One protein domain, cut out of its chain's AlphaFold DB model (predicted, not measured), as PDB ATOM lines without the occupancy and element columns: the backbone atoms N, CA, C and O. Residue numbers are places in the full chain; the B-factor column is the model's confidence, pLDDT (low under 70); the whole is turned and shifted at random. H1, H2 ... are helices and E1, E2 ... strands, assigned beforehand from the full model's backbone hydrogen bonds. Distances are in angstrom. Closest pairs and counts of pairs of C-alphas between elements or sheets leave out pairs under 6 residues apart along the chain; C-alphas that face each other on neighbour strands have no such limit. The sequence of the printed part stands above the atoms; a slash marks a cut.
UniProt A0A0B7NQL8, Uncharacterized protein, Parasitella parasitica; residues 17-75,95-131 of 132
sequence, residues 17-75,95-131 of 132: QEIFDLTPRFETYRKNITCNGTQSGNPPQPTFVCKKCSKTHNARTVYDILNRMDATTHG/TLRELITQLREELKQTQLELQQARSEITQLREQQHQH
ATOM      1  N   GLN A  17      28.843 -20.631 -22.952       73.00
ATOM      2  CA  GLN A  17      27.918 -21.381 -23.790       73.00
ATOM      3  C   GLN A  17      26.467 -21.234 -23.314       73.00
ATOM      4  O   GLN A  17      25.586 -20.937 -24.115       73.00
ATOM      5  N   GLU A  18      26.220 -21.314 -22.003       75.12
ATOM      6  CA  GLU A  18      24.888 -21.059 -21.443       75.12
ATOM      7  C   GLU A  18      24.428 -19.609 -21.679       75.12
ATOM      8  O   GLU A  18      23.241 -19.373 -21.894       75.12
ATOM      9  N   ILE A  19      25.340 -18.629 -21.661       72.62
ATOM     10  CA  ILE A  19      25.029 -17.221 -21.974       72.62
ATOM     11  C   ILE A  19      24.678 -17.054 -23.456       72.62
ATOM     12  O   ILE A  19      23.744 -16.316 -23.794       72.62
ATOM     13  N   PHE A  20      25.411 -17.735 -24.340       76.12
ATOM     14  CA  PHE A  20      25.142 -17.718 -25.771       76.12
ATOM     15  C   PHE A  20      23.762 -18.310 -26.074       76.12
ATOM     16  O   PHE A  20      22.969 -17.657 -26.746       76.12
ATOM     17  N   ASP A  21      23.424 -19.457 -25.479       77.81
ATOM     18  CA  ASP A  21      22.119 -20.118 -25.634       77.81
ATOM     19  C   ASP A  21      20.966 -19.340 -24.982       77.81
ATOM     20  O   ASP A  21      19.816 -19.394 -25.431       77.81
ATOM     21  N   LEU A  22      21.256 -18.578 -23.925       75.94
ATOM     22  CA  LEU A  22      20.268 -17.758 -23.230       75.94
ATOM     23  C   LEU A  22      19.734 -16.625 -24.113       75.94
ATOM     24  O   LEU A  22      18.565 -16.262 -24.002       75.94
ATOM     25  N   THR A  23      20.574 -16.070 -24.987       70.94
ATOM     26  CA  THR A  23      20.230 -14.918 -25.832       70.94
ATOM     27  C   THR A  23      19.096 -15.213 -26.831       70.94
ATOM     28  O   THR A  23      18.081 -14.518 -26.766       70.94
ATOM     29  N   PRO A  24      19.168 -16.240 -27.702       72.38
ATOM     30  CA  PRO A  24      18.082 -16.560 -28.630       72.38
ATOM     31  C   PRO A  24      16.826 -17.050 -27.899       72.38
ATOM     32  O   PRO A  24      15.710 -16.696 -28.277       72.38
ATOM     33  N   ARG A  25      16.980 -17.799 -26.798       73.50
ATOM     34  CA  ARG A  25      15.837 -18.240 -25.979       73.50
ATOM     35  C   ARG A  25      15.111 -17.051 -25.370       73.50
ATOM     36  O   ARG A  25      13.886 -16.989 -25.388       73.50
ATOM     37  N   PHE A  26      15.854 -16.059 -24.895       72.50
ATOM     38  CA  PHE A  26      15.279 -14.811 -24.424       72.50
ATOM     39  C   PHE A  26      14.497 -14.073 -25.516       72.50
ATOM     40  O   PHE A  26      13.421 -13.545 -25.228       72.50
ATOM     41  N   GLU A  27      14.993 -14.035 -26.757       70.19
ATOM     42  CA  GLU A  27      14.301 -13.366 -27.864       70.19
ATOM     43  C   GLU A  27      12.902 -13.938 -28.118       70.19
ATOM     44  O   GLU A  27      11.959 -13.169 -28.326       70.19
ATOM     45  N   THR A  28      12.727 -15.251 -27.960       71.31
ATOM     46  CA  THR A  28      11.420 -15.925 -28.029       71.31
ATOM     47  C   THR A  28      10.440 -15.415 -26.960       71.31
ATOM     48  O   THR A  28       9.253 -15.220 -27.230       71.31
ATOM     49  N   TYR A  29      10.928 -15.103 -25.754       68.50
ATOM     50  CA  TYR A  29      10.116 -14.643 -24.614       68.50
ATOM     51  C   TYR A  29      10.142 -13.111 -24.395       68.50
ATOM     52  O   TYR A  29       9.526 -12.585 -23.456       68.50
ATOM     53  N   ARG A  30      10.784 -12.363 -25.305       67.06
ATOM     54  CA  ARG A  30      11.076 -10.911 -25.250       67.06
ATOM     55  C   ARG A  30       9.857  -9.998 -25.100       67.06
ATOM     56  O   ARG A  30       9.980  -8.835 -24.695       67.06
ATOM     57  N   LYS A  31       8.646 -10.501 -25.366       66.31
ATOM     58  CA  LYS A  31       7.403  -9.751 -25.109       66.31
ATOM     59  C   LYS A  31       7.290  -9.327 -23.632       66.31
ATOM     60  O   LYS A  31       6.786  -8.239 -23.369       66.31
ATOM     61  N   ASN A  32       7.850 -10.098 -22.691       60.16
ATOM     62  CA  ASN A  32       7.681  -9.877 -21.247       60.16
ATOM     63  C   ASN A  32       8.917  -9.340 -20.493       60.16
ATOM     64  O   ASN A  32       8.778  -8.892 -19.351       60.16
ATOM     65  N   ILE A  33      10.115  -9.356 -21.089       62.06
ATOM     66  CA  ILE A  33      11.377  -9.028 -20.396       62.06
ATOM     67  C   ILE A  33      12.271  -8.169 -21.315       62.06
ATOM     68  O   ILE A  33      12.251  -8.345 -22.531       62.06
ATOM     69  N   THR A  34      13.033  -7.222 -20.753       64.56
ATOM     70  CA  THR A  34      14.025  -6.382 -21.465       64.56
ATOM     71  C   THR A  34      15.434  -6.671 -20.939       64.56
ATOM     72  O   THR A  34      15.613  -6.806 -19.733       64.56
ATOM     73  N   CYS A  35      16.441  -6.758 -21.813       66.19
ATOM     74  CA  CYS A  35      17.849  -6.828 -21.403       66.19
ATOM     75  C   CYS A  35      18.401  -5.404 -21.236       66.19
ATOM     76  O   CYS A  35      18.338  -4.622 -22.182       66.19
ATOM     77  N   ASN A  36      18.917  -5.069 -20.049       63.56
ATOM     78  CA  ASN A  36      19.422  -3.726 -19.720       63.56
ATOM     79  C   ASN A  36      20.961  -3.634 -19.706       63.56
ATOM     80  O   ASN A  36      21.509  -2.631 -19.255       63.56
ATOM     81  N   GLY A  37      21.661  -4.656 -20.209       58.75
ATOM     82  CA  GLY A  37      23.120  -4.658 -20.359       58.75
ATOM     83  C   GLY A  37      23.813  -5.812 -19.637       58.75
ATOM     84  O   GLY A  37      23.168  -6.657 -19.014       58.75
ATOM     85  N   THR A  38      25.139  -5.863 -19.741       62.62
ATOM     86  CA  THR A  38      25.993  -6.898 -19.144       62.62
ATOM     87  C   THR A  38      26.591  -6.428 -17.813       62.62
ATOM     88  O   THR A  38      27.017  -5.284 -17.671       62.62
ATOM     89  N   GLN A  39      26.612  -7.299 -16.803       65.12
ATOM     90  CA  GLN A  39      27.346  -7.072 -15.556       65.12
ATOM     91  C   GLN A  39      28.839  -7.284 -15.792       65.12
ATOM     92  O   GLN A  39      29.229  -8.144 -16.587       65.12
ATOM     93  N   SER A  40      29.664  -6.557 -15.037       57.34
ATOM     94  CA  SER A  40      31.117  -6.730 -14.965       57.34
ATOM     95  C   SER A  40      31.474  -8.047 -14.255       57.34
ATOM     96  O   SER A  40      31.888  -8.059 -13.097       57.34
ATOM     97  N   GLY A  41      31.227  -9.167 -14.926       59.22
ATOM     98  CA  GLY A  41      31.707 -10.500 -14.573       59.22
ATOM     99  C   GLY A  41      32.612 -11.026 -15.682       59.22
ATOM    100  O   GLY A  41      32.599 -10.490 -16.787       59.22
ATOM    101  N   ASN A  42      33.400 -12.060 -15.394       55.12
ATOM    102  CA  ASN A  42      34.157 -12.782 -16.411       55.12
ATOM    103  C   ASN A  42      33.653 -14.239 -16.448       55.12
ATOM    104  O   ASN A  42      33.929 -14.968 -15.492       55.12
ATOM    105  N   PRO A  43      32.863 -14.652 -17.458       63.47
ATOM    106  CA  PRO A  43      32.391 -13.860 -18.601       63.47
ATOM    107  C   PRO A  43      31.285 -12.846 -18.228       63.47
ATOM    108  O   PRO A  43      30.593 -13.023 -17.214       63.47
ATOM    109  N   PRO A  44      31.104 -11.771 -19.023       67.38
ATOM    110  CA  PRO A  44      30.104 -10.736 -18.770       67.38
ATOM    111  C   PRO A  44      28.683 -11.306 -18.850       67.38
ATOM    112  O   PRO A  44      28.274 -11.865 -19.863       67.38
ATOM    113  N   GLN A  45      27.914 -11.155 -17.769       73.00
ATOM    114  CA  GLN A  45      26.593 -11.781 -17.623       73.00
ATOM    115  C   GLN A  45      25.476 -10.792 -17.972       73.00
ATOM    116  O   GLN A  45      25.448  -9.705 -17.392       73.00
ATOM    117  N   PRO A  46      24.510 -11.128 -18.838       74.56
ATOM    118  CA  PRO A  46      23.390 -10.237 -19.117       74.56
ATOM    119  C   PRO A  46      22.506 -10.016 -17.878       74.56
ATOM    120  O   PRO A  46      22.300 -10.900 -17.045       74.56
ATOM    121  N   THR A  47      21.967  -8.808 -17.746       76.75
ATOM    122  CA  THR A  47      20.987  -8.445 -16.721       76.75
ATOM    123  C   THR A  47      19.650  -8.148 -17.367       76.75
ATOM    124  O   THR A  47      19.550  -7.385 -18.329       76.75
ATOM    125  N   PHE A  48      18.602  -8.713 -16.786       78.44
ATOM    126  CA  PHE A  48      17.258  -8.653 -17.329       78.44
ATOM    127  C   PHE A  48      16.343  -7.861 -16.405       78.44
ATOM    128  O   PHE A  48      16.430  -7.976 -15.188       78.44
ATOM    129  N   VAL A  49      15.432  -7.079 -16.970       78.00
ATOM    130  CA  VAL A  49      14.403  -6.355 -16.226       78.00
ATOM    131  C   VAL A  49      13.035  -6.840 -16.678       78.00
ATOM    132  O   VAL A  49      12.702  -6.822 -17.865       78.00
ATOM    133  N   CYS A  50      12.234  -7.297 -15.718       76.69
ATOM    134  CA  CYS A  50      10.860  -7.701 -15.974       76.69
ATOM    135  C   CYS A  50      10.007  -6.465 -16.266       76.69
ATOM    136  O   CYS A  50       9.936  -5.558 -15.441       76.69
ATOM    137  N   LYS A  51       9.294  -6.441 -17.396       73.06
ATOM    138  CA  LYS A  51       8.453  -5.290 -17.768       73.06
ATOM    139  C   LYS A  51       7.241  -5.103 -16.853       73.06
ATOM    140  O   LYS A  51       6.747  -3.994 -16.718       73.06
ATOM    141  N   LYS A  52       6.751  -6.185 -16.239       72.94
ATOM    142  CA  LYS A  52       5.535  -6.158 -15.409       72.94
ATOM    143  C   LYS A  52       5.785  -5.662 -13.990       72.94
ATOM    144  O   LYS A  52       4.920  -5.022 -13.411       72.94
ATOM    145  N   CYS A  53       6.939  -5.995 -13.413       80.75
ATOM    146  CA  CYS A  53       7.247  -5.664 -12.020       80.75
ATOM    147  C   CYS A  53       8.508  -4.811 -11.854       80.75
ATOM    148  O   CYS A  53       8.895  -4.531 -10.723       80.75
ATOM    149  N   SER A  54       9.167  -4.439 -12.955       77.00
ATOM    150  CA  SER A  54      10.397  -3.632 -12.991       77.00
ATOM    151  C   SER A  54      11.561  -4.223 -12.186       77.00
ATOM    152  O   SER A  54      12.574  -3.563 -11.960       77.00
ATOM    153  N   LYS A  55      11.443  -5.485 -11.748       79.06
ATOM    154  CA  LYS A  55      12.482  -6.173 -10.987       79.06
ATOM    155  C   LYS A  55      13.617  -6.577 -11.910       79.06
ATOM    156  O   LYS A  55      13.401  -7.045 -13.029       79.06
ATOM    157  N   THR A  56      14.826  -6.400 -11.397       79.75
ATOM    158  CA  THR A  56      16.057  -6.807 -12.063       79.75
ATOM    159  C   THR A  56      16.382  -8.252 -11.690       79.75
ATOM    160  O   THR A  56      16.437  -8.596 -10.511       79.75
ATOM    161  N   HIS A  57      16.603  -9.088 -12.696       79.50
ATOM    162  CA  HIS A  57      16.945 -10.499 -12.590       79.50
ATOM    163  C   HIS A  57      18.325 -10.735 -13.209       79.50
ATOM    164  O   HIS A  57      18.657 -10.191 -14.264       79.50
ATOM    165  N   ASN A  58      19.146 -11.539 -12.534       81.19
ATOM    166  CA  ASN A  58      20.445 -11.952 -13.060       81.19
ATOM    167  C   ASN A  58      20.277 -13.031 -14.147       81.19
ATOM    168  O   ASN A  58      19.228 -13.677 -14.231       81.19
ATOM    169  N   ALA A  59      21.320 -13.233 -14.958       79.06
ATOM    170  CA  ALA A  59      21.300 -14.196 -16.055       79.06
ATOM    171  C   ALA A  59      20.909 -15.608 -15.608       79.06
ATOM    172  O   ALA A  59      20.039 -16.221 -16.220       79.06
ATOM    173  N   ARG A  60      21.474 -16.084 -14.491       80.25
ATOM    174  CA  ARG A  60      21.191 -17.419 -13.948       80.25
ATOM    175  C   ARG A  60      19.713 -17.616 -13.610       80.25
ATOM    176  O   ARG A  60      19.122 -18.611 -13.999       80.25
ATOM    177  N   THR A  61      19.102 -16.637 -12.949       81.19
ATOM    178  CA  THR A  61      17.680 -16.675 -12.580       81.19
ATOM    179  C   THR A  61      16.802 -16.751 -13.824       81.19
ATOM    180  O   THR A  61      15.837 -17.506 -13.848       81.19
ATOM    181  N   VAL A  62      17.126 -15.977 -14.865       80.31
ATOM    182  CA  VAL A  62      16.370 -16.019 -16.123       80.31
ATOM    183  C   VAL A  62      16.574 -17.349 -16.835       80.31
ATOM    184  O   VAL A  62      15.594 -17.932 -17.281       80.31
ATOM    185  N   TYR A  63      17.799 -17.868 -16.876       80.06
ATOM    186  CA  TYR A  63      18.103 -19.183 -17.440       80.06
ATOM    187  C   TYR A  63      17.308 -20.303 -16.754       80.06
ATOM    188  O   TYR A  63      16.669 -21.107 -17.429       80.06
ATOM    189  N   ASP A  64      17.240 -20.301 -15.421       80.88
ATOM    190  CA  ASP A  64      16.464 -21.285 -14.659       80.88
ATOM    191  C   ASP A  64      14.948 -21.147 -14.898       80.88
ATOM    192  O   ASP A  64      14.239 -22.151 -14.989       80.88
ATOM    193  N   ILE A  65      14.433 -19.918 -15.032       80.38
ATOM    194  CA  ILE A  65      13.023 -19.673 -15.380       80.38
ATOM    195  C   ILE A  65      12.722 -20.203 -16.784       80.38
ATOM    196  O   ILE A  65      11.743 -20.925 -16.960       80.38
ATOM    197  N   LEU A  66      13.567 -19.885 -17.767       79.88
ATOM    198  CA  LEU A  66      13.392 -20.335 -19.146       79.88
ATOM    199  C   LEU A  66      13.505 -21.856 -19.264       79.88
ATOM    200  O   LEU A  66      12.689 -22.462 -19.946       79.88
ATOM    201  N   ASN A  67      14.423 -22.497 -18.537       79.31
ATOM    202  CA  ASN A  67      14.504 -23.959 -18.471       79.31
ATOM    203  C   ASN A  67      13.235 -24.593 -17.899       79.31
ATOM    204  O   ASN A  67      12.790 -25.615 -18.411       79.31
ATOM    205  N   ARG A  68      12.614 -23.992 -16.878       77.19
ATOM    206  CA  ARG A  68      11.331 -24.483 -16.346       77.19
ATOM    207  C   ARG A  68      10.189 -24.301 -17.344       77.19
ATOM    208  O   ARG A  68       9.345 -25.186 -17.465       77.19
ATOM    209  N   MET A  69      10.158 -23.177 -18.058       70.12
ATOM    210  CA  MET A  69       9.149 -22.913 -19.089       70.12
ATOM    211  C   MET A  69       9.304 -23.873 -20.271       70.12
ATOM    212  O   MET A  69       8.323 -24.483 -20.692       70.12
ATOM    213  N   ASP A  70      10.532 -24.089 -20.740       67.25
ATOM    214  CA  ASP A  70      10.811 -25.016 -21.832       67.25
ATOM    215  C   ASP A  70      10.583 -26.468 -21.397       67.25
ATOM    216  O   ASP A  70       9.974 -27.204 -22.154       67.25
ATOM    217  N   ALA A  71      10.906 -26.877 -20.163       60.66
ATOM    218  CA  ALA A  71      10.551 -28.208 -19.647       60.66
ATOM    219  C   ALA A  71       9.029 -28.431 -19.541       60.66
ATOM    220  O   ALA A  71       8.549 -29.546 -19.710       60.66
ATOM    221  N   THR A  72       8.256 -27.367 -19.306       53.78
ATOM    222  CA  THR A  72       6.781 -27.426 -19.304       53.78
ATOM    223  C   THR A  72       6.214 -27.492 -20.729       53.78
ATOM    224  O   THR A  72       5.123 -28.015 -20.939       53.78
ATOM    225  N   THR A  73       6.959 -26.992 -21.719       48.94
ATOM    226  CA  THR A  73       6.546 -26.950 -23.135       48.94
ATOM    227  C   THR A  73       7.079 -28.157 -23.930       48.94
ATOM    228  O   THR A  73       6.442 -28.603 -24.878       48.94
ATOM    229  N   HIS A  74       8.196 -28.745 -23.489       42.47
ATOM    230  CA  HIS A  74       8.878 -29.921 -24.034       42.47
ATOM    231  C   HIS A  74       8.765 -31.142 -23.102       42.47
ATOM    232  O   HIS A  74       9.725 -31.869 -22.874       42.47
ATOM    233  N   GLY A  75       7.547 -31.461 -22.657       41.97
ATOM    234  CA  GLY A  75       7.195 -32.836 -22.265       41.97
ATOM    235  C   GLY A  75       7.122 -33.805 -23.460       41.97
ATOM    236  O   GLY A  75       6.596 -34.906 -23.343       41.97
ATOM    237  N   THR A  95      -2.851 -42.869 -14.855       81.25
ATOM    238  CA  THR A  95      -3.299 -42.392 -13.533       81.25
ATOM    239  C   THR A  95      -3.419 -40.872 -13.469       81.25
ATOM    240  O   THR A  95      -4.387 -40.352 -12.919       81.25
ATOM    241  N   LEU A  96      -2.485 -40.125 -14.067       85.88
ATOM    242  CA  LEU A  96      -2.596 -38.664 -14.134       85.88
ATOM    243  C   LEU A  96      -3.800 -38.209 -14.971       85.88
ATOM    244  O   LEU A  96      -4.450 -37.223 -14.621       85.88
ATOM    245  N   ARG A  97      -4.124 -38.905 -16.067       87.12
ATOM    246  CA  ARG A  97      -5.305 -38.595 -16.891       87.12
ATOM    247  C   ARG A  97      -6.606 -38.895 -16.158       87.12
ATOM    248  O   ARG A  97      -7.543 -38.099 -16.252       87.12
ATOM    249  N   GLU A  98      -6.651 -40.000 -15.428       87.81
ATOM    250  CA  GLU A  98      -7.793 -40.368 -14.596       87.81
ATOM    251  C   GLU A  98      -8.013 -39.327 -13.492       87.81
ATOM    252  O   GLU A  98      -9.104 -38.766 -13.390       87.81
ATOM    253  N   LEU A  99      -6.948 -38.930 -12.788       90.81
ATOM    254  CA  LEU A  99      -7.009 -37.891 -11.760       90.81
ATOM    255  C   LEU A  99      -7.477 -36.536 -12.317       90.81
ATOM    256  O   LEU A  99      -8.298 -35.858 -11.705       90.81
ATOM    257  N   ILE A 100      -6.990 -36.130 -13.495       92.56
ATOM    258  CA  ILE A 100      -7.445 -34.893 -14.154       92.56
ATOM    259  C   ILE A 100      -8.937 -34.970 -14.494       92.56
ATOM    260  O   ILE A 100      -9.641 -33.962 -14.394       92.56
ATOM    261  N   THR A 101      -9.416 -36.136 -14.920       92.75
ATOM    262  CA  THR A 101     -10.827 -36.343 -15.260       92.75
ATOM    263  C   THR A 101     -11.690 -36.255 -14.006       92.75
ATOM    264  O   THR A 101     -12.633 -35.466 -13.982       92.75
ATOM    265  N   GLN A 102     -11.289 -36.943 -12.937       91.81
ATOM    266  CA  GLN A 102     -11.965 -36.899 -11.645       91.81
ATOM    267  C   GLN A 102     -12.046 -35.470 -11.088       91.81
ATOM    268  O   GLN A 102     -13.126 -34.986 -10.762       91.81
ATOM    269  N   LEU A 103     -10.927 -34.738 -11.071       93.81
ATOM    270  CA  LEU A 103     -10.898 -33.358 -10.573       93.81
ATOM    271  C   LEU A 103     -11.808 -32.418 -11.376       93.81
ATOM    272  O   LEU A 103     -12.352 -31.460 -10.830       93.81
ATOM    273  N   ARG A 104     -11.986 -32.661 -12.681       91.75
ATOM    274  CA  ARG A 104     -12.907 -31.871 -13.512       91.75
ATOM    275  C   ARG A 104     -14.366 -32.143 -13.166       91.75
ATOM    276  O   ARG A 104     -15.163 -31.206 -13.183       91.75
ATOM    277  N   GLU A 105     -14.711 -33.392 -12.875       93.00
ATOM    278  CA  GLU A 105     -16.058 -33.768 -12.449       93.00
ATOM    279  C   GLU A 105     -16.386 -33.179 -11.079       93.00
ATOM    280  O   GLU A 105     -17.413 -32.512 -10.942       93.00
ATOM    281  N   GLU A 106     -15.470 -33.307 -10.117       93.31
ATOM    282  CA  GLU A 106     -15.608 -32.706  -8.787       93.31
ATOM    283  C   GLU A 106     -15.781 -31.185  -8.882       93.31
ATOM    284  O   GLU A 106     -16.708 -30.619  -8.305       93.31
ATOM    285  N   LEU A 107     -14.961 -30.512  -9.696       94.88
ATOM    286  CA  LEU A 107     -15.062 -29.066  -9.893       94.88
ATOM    287  C   LEU A 107     -16.416 -28.664 -10.491       94.88
ATOM    288  O   LEU A 107     -17.020 -27.683 -10.050       94.88
ATOM    289  N   LYS A 108     -16.919 -29.421 -11.474       94.88
ATOM    290  CA  LYS A 108     -18.242 -29.187 -12.068       94.88
ATOM    291  C   LYS A 108     -19.356 -29.379 -11.037       94.88
ATOM    292  O   LYS A 108     -20.293 -28.581 -11.008       94.88
ATOM    293  N   GLN A 109     -19.251 -30.398 -10.187       94.06
ATOM    294  CA  GLN A 109     -20.214 -30.639  -9.116       94.06
ATOM    295  C   GLN A 109     -20.213 -29.493  -8.099       94.06
ATOM    296  O   GLN A 109     -21.265 -28.916  -7.829       94.06
ATOM    297  N   THR A 110     -19.041 -29.082  -7.610       94.81
ATOM    298  CA  THR A 110     -18.935 -27.969  -6.656       94.81
ATOM    299  C   THR A 110     -19.478 -26.661  -7.241       94.81
ATOM    300  O   THR A 110     -20.080 -25.862  -6.527       94.81
ATOM    301  N   GLN A 111     -19.308 -26.423  -8.546       95.00
ATOM    302  CA  GLN A 111     -19.901 -25.257  -9.210       95.00
ATOM    303  C   GLN A 111     -21.433 -25.277  -9.189       95.00
ATOM    304  O   GLN A 111     -22.040 -24.228  -8.958       95.00
ATOM    305  N   LEU A 112     -22.052 -26.442  -9.405       94.94
ATOM    306  CA  LEU A 112     -23.507 -26.599  -9.329       94.94
ATOM    307  C   LEU A 112     -24.016 -26.372  -7.905       94.94
ATOM    308  O   LEU A 112     -24.947 -25.593  -7.713       94.94
ATOM    309  N   GLU A 113     -23.365 -26.974  -6.911       95.44
ATOM    310  CA  GLU A 113     -23.715 -26.791  -5.498       95.44
ATOM    311  C   GLU A 113     -23.589 -25.321  -5.074       95.44
ATOM    312  O   GLU A 113     -24.482 -24.769  -4.431       95.44
ATOM    313  N   LEU A 114     -22.524 -24.634  -5.506       96.75
ATOM    314  CA  LEU A 114     -22.342 -23.205  -5.250       96.75
ATOM    315  C   LEU A 114     -23.454 -22.365  -5.896       96.75
ATOM    316  O   LEU A 114     -23.942 -21.406  -5.293       96.75
ATOM    317  N   GLN A 115     -23.841 -22.687  -7.132       96.12
ATOM    318  CA  GLN A 115     -24.921 -21.990  -7.826       96.12
ATOM    319  C   GLN A 115     -26.260 -22.202  -7.112       96.12
ATOM    320  O   GLN A 115     -27.004 -21.237  -6.925       96.12
ATOM    321  N   GLN A 116     -26.532 -23.426  -6.663       95.69
ATOM    322  CA  GLN A 116     -27.727 -23.747  -5.896       95.69
ATOM    323  C   GLN A 116     -27.756 -22.980  -4.570       95.69
ATOM    324  O   GLN A 116     -28.707 -22.240  -4.322       95.69
ATOM    325  N   ALA A 117     -26.687 -23.043  -3.775       95.56
ATOM    326  CA  ALA A 117     -26.602 -22.330  -2.501       95.56
ATOM    327  C   ALA A 117     -26.804 -20.814  -2.670       95.56
ATOM    328  O   ALA A 117     -27.476 -20.167  -1.868       95.56
ATOM    329  N   ARG A 118     -26.274 -20.224  -3.750       95.44
ATOM    330  CA  ARG A 118     -26.507 -18.806  -4.072       95.44
ATOM    331  C   ARG A 118     -27.976 -18.503  -4.360       95.44
ATOM    332  O   ARG A 118     -28.466 -17.455  -3.936       95.44
ATOM    333  N   SER A 119     -28.665 -19.391  -5.073       94.00
ATOM    334  CA  SER A 119     -30.095 -19.235  -5.353       94.00
ATOM    335  C   SER A 119     -30.935 -19.335  -4.078       94.00
ATOM    336  O   SER A 119     -31.781 -18.475  -3.845       94.00
ATOM    337  N   GLU A 120     -30.618 -20.285  -3.196       95.19
ATOM    338  CA  GLU A 120     -31.292 -20.463  -1.906       95.19
ATOM    339  C   GLU A 120     -31.085 -19.252  -0.988       95.19
ATOM    340  O   GLU A 120     -32.045 -18.726  -0.433       95.19
ATOM    341  N   ILE A 121     -29.856 -18.727  -0.894       95.81
ATOM    342  CA  ILE A 121     -29.570 -17.497  -0.133       95.81
ATOM    343  C   ILE A 121     -30.381 -16.315  -0.673       95.81
ATOM    344  O   ILE A 121     -30.860 -15.493   0.105       95.81
ATOM    345  N   THR A 122     -30.523 -16.210  -1.994       93.81
ATOM    346  CA  THR A 122     -31.295 -15.127  -2.617       93.81
ATOM    347  C   THR A 122     -32.775 -15.247  -2.252       93.81
ATOM    348  O   THR A 122     -33.348 -14.280  -1.759       93.81
ATOM    349  N   GLN A 123     -33.358 -16.444  -2.371       92.62
ATOM    350  CA  GLN A 123     -34.750 -16.695  -1.985       92.62
ATOM    351  C   GLN A 123     -35.000 -16.434  -0.497       92.62
ATOM    352  O   GLN A 123     -35.981 -15.787  -0.141       92.62
ATOM    353  N   LEU A 124     -34.103 -16.890   0.382       93.12
ATOM    354  CA  LEU A 124     -34.225 -16.657   1.823       93.12
ATOM    355  C   LEU A 124     -34.176 -15.163   2.161       93.12
ATOM    356  O   LEU A 124     -34.943 -14.699   3.002       93.12
ATOM    357  N   ARG A 125     -33.316 -14.390   1.483       91.56
ATOM    358  CA  ARG A 125     -33.260 -12.929   1.648       91.56
ATOM    359  C   ARG A 125     -34.541 -12.245   1.182       91.56
ATOM    360  O   ARG A 125     -34.989 -11.313   1.842       91.56
ATOM    361  N   GLU A 126     -35.122 -12.690   0.072       90.50
ATOM    362  CA  GLU A 126     -36.393 -12.164  -0.437       90.50
ATOM    363  C   GLU A 126     -37.558 -12.480   0.512       90.50
ATOM    364  O   GLU A 126     -38.360 -11.598   0.801       90.50
ATOM    365  N   GLN A 127     -37.615 -13.697   1.060       86.31
ATOM    366  CA  GLN A 127     -38.616 -14.081   2.061       86.31
ATOM    367  C   GLN A 127     -38.495 -13.263   3.351       86.31
ATOM    368  O   GLN A 127     -39.511 -12.855   3.906       86.31
ATOM    369  N   GLN A 128     -37.269 -12.988   3.812       84.31
ATOM    370  CA  GLN A 128     -37.045 -12.128   4.979       84.31
ATOM    371  C   GLN A 128     -37.561 -10.701   4.749       84.31
ATOM    372  O   GLN A 128     -38.235 -10.171   5.621       84.31
ATOM    373  N   HIS A 129     -37.344 -10.122   3.562       76.00
ATOM    374  CA  HIS A 129     -37.856  -8.783   3.226       76.00
ATOM    375  C   HIS A 129     -39.382  -8.722   3.046       76.00
ATOM    376  O   HIS A 129     -39.948  -7.636   3.084       76.00
ATOM    377  N   GLN A 130     -40.057  -9.849   2.801       70.00
ATOM    378  CA  GLN A 130     -41.523  -9.899   2.685       70.00
ATOM    379  C   GLN A 130     -42.233 -10.091   4.034       70.00
ATOM    380  O   GLN A 130     -43.451  -9.938   4.103       70.00
ATOM    381  N   HIS A 131     -41.491 -10.450   5.084       58.62
ATOM    382  CA  HIS A 131     -42.010 -10.699   6.432       58.62
ATOM    383  C   HIS A 131     -41.618  -9.620   7.463       58.62
ATOM    384  O   HIS A 131     -41.999  -9.754   8.628       58.62
TER     385      HIS A 131
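AT A GLANCE: This is residues 17 to 75 and 95 to 131 of the 132 residues of an uncharacterized protein of Parasitella parasitica (UniProt A0A0B7NQL8). A small head of three strands and two helices is followed, beyond a cut, by one long helix, H3, that stands free and makes much of the length. In the head, H1 covers E1 and E2 of a small antiparallel sheet, order E1 E2 E3, while H2 packs on H1 and only grazes the sheet. The printed part has 96 residues with three named helices and three named strands, in the order H1 E1 E2 E3 H2 H3, and its class is mostly helix. The whole is extended, with a radius of gyration of the C-alphas of 24.9 A and spans of 78 by 39 by 18 A.

HOW THE PARTS SIT: H1, residues 17 to 29, is on the sheet of E1, residues 33 to 39, E2, residues 45 to 50, and E3, residues 56 to 58. H1's height over the sheet is 9.9 A, from a local plane fitted to 6 C-alphas; it runs along the strands, at 18 degrees to E2 on the local plane. The strands form a meander, each the antiparallel neighbour of the one before, with hairpins E1 and E2, and E2 and E3. N 34 and O 49 are 2.9 A apart, and N 57 and O 48 2.7 A, within hydrogen-bond range. H2, residues 59 to 73, grazes the sheet with residues 59 to 62. It touches H1 at a steep tilt of 60 degrees, the same way; the closest C-alphas, of Leu 22 and Tyr 63, are 6.3 A apart. H3, residues 95 to 130, is apart from H1, H2 and the three strands. Every O i to N i+4 pair is within hydrogen-bond range in H2 and H3, and 6 of 9 in H1.

IN THESE COORDINATES: H1 begins at C-alpha 17 (27.918, -21.381, -23.790) and measures 19.1 A; E1 measures 16.8 A, E2 16.3 A and H2 20.7 A. H3 measures 52.7 A and ends at C-alpha 130 (-41.523, -9.899, 2.685).

THE WHOLE: The C-alphas farthest apart, of Asn 42 and His 131, are 79.5 A apart. Residues 76 to 94 are not printed, and C-alphas 75 and 95 are 16.7 A apart across the cut. Of the links that are printed whole, each is tight. The model's pLDDT is under 70 at residues 29 to 44, 70 to 75 and 131.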